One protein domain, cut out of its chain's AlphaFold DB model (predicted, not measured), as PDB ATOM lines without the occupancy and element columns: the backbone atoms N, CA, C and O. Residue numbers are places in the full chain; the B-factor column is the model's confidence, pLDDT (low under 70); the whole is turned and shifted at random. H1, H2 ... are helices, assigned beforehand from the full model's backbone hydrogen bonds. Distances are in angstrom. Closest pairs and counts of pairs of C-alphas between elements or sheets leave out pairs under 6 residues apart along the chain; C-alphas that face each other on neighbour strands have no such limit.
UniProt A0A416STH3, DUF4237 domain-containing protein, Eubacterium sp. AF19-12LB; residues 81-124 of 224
ATOM      1  N   VAL A  81     154.901 122.643 173.625       80.12
ATOM      2  CA  VAL A  81     156.332 122.309 173.628       80.12
ATOM      3  C   VAL A  81     156.696 121.826 172.233       80.12
ATOM      4  O   VAL A  81     156.035 120.934 171.699       80.12
ATOM      5  N   ILE A  82     157.734 122.414 171.644       88.38
ATOM      6  CA  ILE A  82     158.231 121.994 170.336       88.38
ATOM      7  C   ILE A  82     158.697 120.534 170.390       88.38
ATOM      8  O   ILE A  82     159.312 120.093 171.365       88.38
ATOM      9  N   SER A  83     158.388 119.759 169.349       91.00
ATOM     10  CA  SER A  83     158.869 118.381 169.263       91.00
ATOM     11  C   SER A  83     160.391 118.356 169.080       91.00
ATOM     12  O   SER A  83     160.982 119.294 168.546       91.00
ATOM     13  N   GLN A  84     161.051 117.271 169.500       90.44
ATOM     14  CA  GLN A  84     162.497 117.131 169.292       90.44
ATOM     15  C   GLN A  84     162.859 117.152 167.797       90.44
ATOM     16  O   GLN A  84     163.905 117.681 167.428       90.44
ATOM     17  N   GLU A  85     161.994 116.593 166.950       91.56
ATOM     18  CA  GLU A  85     162.170 116.566 165.497       91.56
ATOM     19  C   GLU A  85     162.074 117.971 164.897       91.56
ATOM     20  O   GLU A  85     162.980 118.392 164.178       91.56
ATOM     21  N   ASP A  86     161.030 118.727 165.248       94.88
ATOM     22  CA  ASP A  86     160.864 120.108 164.791       94.88
ATOM     23  C   ASP A  86     162.009 120.991 165.287       94.88
ATOM     24  O   ASP A  86     162.586 121.747 164.512       94.88
ATOM     25  N   ARG A  87     162.401 120.849 166.559       94.62
ATOM     26  CA  ARG A  87     163.520 121.593 167.143       94.62
ATOM     27  C   ARG A  87     164.815 121.325 166.381       94.62
ATOM     28  O   ARG A  87     165.477 122.273 165.972       94.62
ATOM     29  N   ALA A  88     165.129 120.054 166.119       93.94
ATOM     30  CA  ALA A  88     166.306 119.671 165.343       93.94
ATOM     31  C   ALA A  88     166.261 120.207 163.903       93.94
ATOM     32  O   ALA A  88     167.295 120.604 163.367       93.94
ATOM     33  N   LYS A  89     165.073 120.248 163.284       94.38
ATOM     34  CA  LYS A  89     164.863 120.838 161.957       94.38
ATOM     35  C   LYS A  89     165.188 122.332 161.956       94.38
ATOM     36  O   LYS A  89     166.028 122.762 161.172       94.38
ATOM     37  N   ILE A  90     164.544 123.123 162.816       95.88
ATOM     38  CA  ILE A  90     164.716 124.583 162.797       95.88
ATOM     39  C   ILE A  90     166.030 125.059 163.442       95.88
ATOM     40  O   ILE A  90     166.468 126.178 163.171       95.88
ATOM     41  N   ASP A  91     166.711 124.218 164.228       95.69
ATOM     42  CA  ASP A  91     168.101 124.445 164.667       95.69
ATOM     43  C   ASP A  91     169.105 124.414 163.507       95.69
ATOM     44  O   ASP A  91     170.167 125.026 163.598       95.69
ATOM     45  N   ALA A  92     168.786 123.714 162.415       94.31
ATOM     46  CA  ALA A  92     169.631 123.677 161.224       94.31
ATOM     47  C   ALA A  92     169.461 124.915 160.324       94.31
ATOM     48  O   ALA A  92     170.230 125.099 159.381       94.31
ATOM     49  N   TRP A  93     168.454 125.752 160.589       96.69
ATOM     50  CA  TRP A  93     168.144 126.916 159.768       96.69
ATOM     51  C   TRP A  93     169.036 128.115 160.101       96.69
ATOM     52  O   TRP A  93     169.394 128.352 161.251       96.69
ATOM     53  N   ASN A  94     169.330 128.939 159.093       92.25
ATOM     54  CA  ASN A  94     170.161 130.137 159.243       92.25
ATOM     55  C   ASN A  94     169.520 131.187 160.168       92.25
ATOM     56  O   ASN A  94     170.222 131.909 160.872       92.25
ATOM     57  N   ASN A  95     168.186 131.283 160.147       88.69
ATOM     58  CA  ASN A  95     167.402 132.193 160.979       88.69
ATOM     59  C   ASN A  95     166.372 131.392 161.770       88.69
ATOM     60  O   ASN A  95     165.205 131.301 161.396       88.69
ATOM     61  N   THR A  96     166.832 130.788 162.857       94.50
ATOM     62  CA  THR A  96     166.008 129.959 163.726       94.50
ATOM     63  C   THR A  96     164.901 130.779 164.417       94.50
ATOM     64  O   THR A  96     165.223 131.681 165.198       94.50
ATOM     65  N   PRO A  97     163.605 130.491 164.182       94.75
ATOM     66  CA  PRO A  97     162.516 131.107 164.937       94.75
ATOM     67  C   PRO A  97     162.496 130.625 166.397       94.75
ATOM     68  O   PRO A  97     163.027 129.559 166.730       94.75
ATOM     69  N   SER A  98     161.851 131.399 167.276       93.31
ATOM     70  CA  SER A  98     161.527 130.915 168.622       93.31
ATOM     71  C   SER A  98     160.522 129.763 168.547       93.31
ATOM     72  O   SER A  98     159.762 129.668 167.584       93.31
ATOM     73  N   ASP A  99     160.491 128.912 169.577       92.12
ATOM     74  CA  ASP A  99     159.526 127.804 169.666       92.12
ATOM     75  C   ASP A  99     158.088 128.309 169.513       92.12
ATOM     76  O   ASP A  99     157.320 127.771 168.724       92.12
ATOM     77  N   GLU A 100     157.747 129.385 170.224       89.38
ATOM     78  CA  GLU A 100     156.422 130.004 170.186       89.38
ATOM     79  C   GLU A 100     156.062 130.504 168.782       89.38
ATOM     80  O   GLU A 100     154.994 130.182 168.266       89.38
ATOM     81  N   LEU A 101     156.976 131.229 168.123       92.44
ATOM     82  CA  LEU A 101     156.740 131.745 166.775       92.44
ATOM     83  C   LEU A 101     156.586 130.601 165.768       92.44
ATOM     84  O   LEU A 101     155.683 130.633 164.932       92.44
ATOM     85  N   TYR A 102     157.455 129.592 165.858       95.00
ATOM     86  CA  TYR A 102     157.404 128.426 164.987       95.00
ATOM     87  C   TYR A 102     156.094 127.661 165.155       95.00
ATOM     88  O   TYR A 102     155.442 127.351 164.167       95.00
ATOM     89  N   LEU A 103     155.680 127.390 166.393       92.50
ATOM     90  CA  LEU A 103     154.459 126.642 166.683       92.50
ATOM     91  C   LEU A 103     153.196 127.411 166.293       92.50
ATOM     92  O   LEU A 103     152.250 126.796 165.804       92.50
ATOM     93  N   LYS A 104     153.187 128.738 166.468       89.69
ATOM     94  CA  LYS A 104     152.071 129.603 166.066       89.69
ATOM     95  C   LYS A 104     151.859 129.617 164.550       89.69
ATOM     96  O   LYS A 104     150.721 129.618 164.101       89.69
ATOM     97  N   TYR A 105     152.941 129.599 163.768       93.38
ATOM     98  CA  TYR A 105     152.899 129.672 162.301       93.38
ATOM     99  C   TYR A 105     153.474 128.415 161.634       93.38
ATOM    100  O   TYR A 105     154.085 128.502 160.566       93.38
ATOM    101  N   LYS A 106     153.309 127.243 162.263       94.38
ATOM    102  CA  LYS A 106     153.971 125.998 161.836       94.38
ATOM    103  C   LYS A 106     153.650 125.647 160.391       94.38
ATOM    104  O   LYS A 106     154.566 125.338 159.637       94.38
ATOM    105  N   ASP A 107     152.387 125.778 159.997       95.81
ATOM    106  CA  ASP A 107     151.951 125.494 158.628       95.81
ATOM    107  C   ASP A 107     152.638 126.409 157.605       95.81
ATOM    108  O   ASP A 107     153.014 125.953 156.528       95.81
ATOM    109  N   VAL A 108     152.891 127.674 157.959       97.19
ATOM    110  CA  VAL A 108     153.603 128.627 157.099       97.19
ATOM    111  C   VAL A 108     155.093 128.278 157.017       97.19
ATOM    112  O   VAL A 108     155.649 128.246 155.919       97.19
ATOM    113  N   PHE A 109     155.741 127.984 158.149       97.56
ATOM    114  CA  PHE A 109     157.160 127.606 158.187       97.56
ATOM    115  C   PHE A 109     157.435 126.267 157.493       97.56
ATOM    116  O   PHE A 109     158.440 126.121 156.797       97.56
ATOM    117  N   ASP A 110     156.543 125.293 157.640       97.06
ATOM    118  CA  ASP A 110     156.691 123.963 157.047       97.06
ATOM    119  C   ASP A 110     156.297 123.921 155.566       97.06
ATOM    120  O   ASP A 110     156.503 122.908 154.894       97.06
ATOM    121  N   ASN A 111     155.772 125.023 155.024       98.06
ATOM    122  CA  ASN A 111     155.392 125.109 153.627       98.06
ATOM    123  C   ASN A 111     156.623 125.356 152.727       98.06
ATOM    124  O   ASN A 111     157.187 126.458 152.739       98.06
ATOM    125  N   PRO A 112     157.008 124.403 151.850       97.88
ATOM    126  CA  PRO A 112     158.162 124.562 150.960       97.88
ATOM    127  C   PRO A 112     157.981 125.671 149.909       97.88
ATOM    128  O   PRO A 112     158.953 126.114 149.295       97.88
ATOM    129  N   LYS A 113     156.748 126.154 149.693       97.62
ATOM    130  CA  LYS A 113     156.486 127.351 148.880       97.62
ATOM    131  C   LYS A 113     157.081 128.607 149.520       97.62
ATOM    132  O   LYS A 113     157.494 129.497 148.787       97.62
ATOM    133  N   TYR A 114     157.090 128.683 150.850       98.06
ATOM    134  CA  TYR A 114     157.419 129.885 151.618       98.06
ATOM    135  C   TYR A 114     158.818 129.847 152.225       98.06
ATOM    136  O   TYR A 114     159.462 130.891 152.301       98.06
ATOM    137  N   TYR A 115     159.290 128.667 152.627       98.00
ATOM    138  CA  TYR A 115     160.593 128.491 153.259       98.00
ATOM    139  C   TYR A 115     161.350 127.323 152.636       98.00
ATOM    140  O   TYR A 115     160.779 126.254 152.397       98.00
ATOM    141  N   ASP A 116     162.651 127.497 152.430       97.50
ATOM    142  CA  ASP A 116     163.557 126.384 152.184       97.50
ATOM    143  C   ASP A 116     163.601 125.500 153.438       97.50
ATOM    144  O   ASP A 116     163.967 125.937 154.527       97.50
ATOM    145  N   GLN A 117     163.201 124.240 153.294       96.69
ATOM    146  CA  GLN A 117     163.026 123.343 154.437       96.69
ATOM    147  C   GLN A 117     164.352 122.824 155.018       96.69
ATOM    148  O   GLN A 117     164.345 122.195 156.078       96.69
ATOM    149  N   ILE A 118     165.478 123.093 154.349       95.06
ATOM    150  CA  ILE A 118     166.832 122.740 154.783       95.06
ATOM    151  C   ILE A 118     167.495 123.944 155.461       95.06
ATOM    152  O   ILE A 118     168.068 123.790 156.537       95.06
ATOM    153  N   THR A 119     167.433 125.126 154.848       96.56
ATOM    154  CA  THR A 119     168.180 126.315 155.296       96.56
ATOM    155  C   THR A 119     167.332 127.323 156.072       96.56
ATOM    156  O   THR A 119     167.886 128.192 156.748       96.56
ATOM    157  N   GLY A 120     166.003 127.240 155.978       96.25
ATOM    158  CA  GLY A 120     165.073 128.229 156.525       96.25
ATOM    159  C   GLY A 120     165.062 129.556 155.771       96.25
ATOM    160  O   GLY A 120     164.556 130.552 156.292       96.25
ATOM    161  N   GLU A 121     165.649 129.617 154.575       97.00
ATOM    162  CA  GLU A 121     165.602 130.819 153.744       97.00
ATOM    163  C   GLU A 121     164.182 131.089 153.242       97.00
ATOM    164  O   GLU A 121     163.455 130.181 152.846       97.00
ATOM    165  N   ILE A 122     163.786 132.362 153.253       97.19
ATOM    166  CA  ILE A 122     162.458 132.779 152.805       97.19
ATOM    167  C   ILE A 122     162.410 132.797 151.276       97.19
ATOM    168  O   ILE A 122     163.183 133.496 150.617       97.19
ATOM    169  N   HIS A 123     161.415 132.120 150.717       98.00
ATOM    170  CA  HIS A 123     160.999 132.268 149.331       98.00
ATOM    171  C   HIS A 123     160.015 133.436 149.218       98.00
ATOM    172  O   HIS A 123     158.814 133.305 149.467       98.00
ATOM    173  N   TRP A 124     160.534 134.606 148.847       97.06
ATOM    174  CA  TRP A 124     159.704 135.776 148.569       97.06
ATOM    175  C   TRP A 124     158.921 135.607 147.258       97.06
ATOM    176  O   TRP A 124     159.416 134.974 146.318       97.06
TER     177      TRP A 124
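What this domain is: This is residues 81 to 124 of the 224 residues of the protein "DUF4237 domain-containing protein" of Eubacterium sp. AF19-12LB (UniProt A0A416STH3). Two short helices, H1 and H2, stand crosswise near one end of a small fold, H3 follows H2 round a tight turn, and a loop of residues 110 to 124 makes the other end. That loop runs out to Lys 113, folds back to Gly 120 and runs out again to Trp 124. The printed part has 44 residues with three named helices, in the order H1, H2, H3, and no named strand. The class is all helix, though under half of the residues, 18 of 44, are in named elements. The whole is compact, with a radius of gyration of the C-alphas of 9.4 A, and only just elongated, with spans of 28 by 19 by 14 A.

Where its parts are: H1, the longest helix, holds residues 84 to 91 and measures 10.3 A from C-alpha 84 at (162.497, 117.131, 169.292) to C-alpha 91. H2 holds residues 99 to 104, 8.5 A long. H3 holds residues 106 to 109, 5.1 A long, and ends with C-alpha 109 at (157.160, 127.606, 158.187).

How they stand to each other: H1 and H2 are close but not clearly touching, with their closest C-alphas, those of Arg 87 and Asp 99, 7.8 A apart. Their lines are about perpendicular, at 80 degrees. H2 and H3 are also close but not clearly touching; their closest C-alphas, those of Tyr 102 and Phe 109, are 6.9 A apart. H1 and H3 are apart. In H1 and H2 every O i to N i+4 pair is within hydrogen-bond range, while H3 is too short for such a pair.

The domain as a whole: The two C-alphas farthest apart, those of Val 81 and Trp 124, are 28.6 A apart. The printed part has no cut. The link from H1 to H2 is short and that from H2 to H3 is tight. The mean pLDDT of the printed part is 94.4, and no printed residue is under 70.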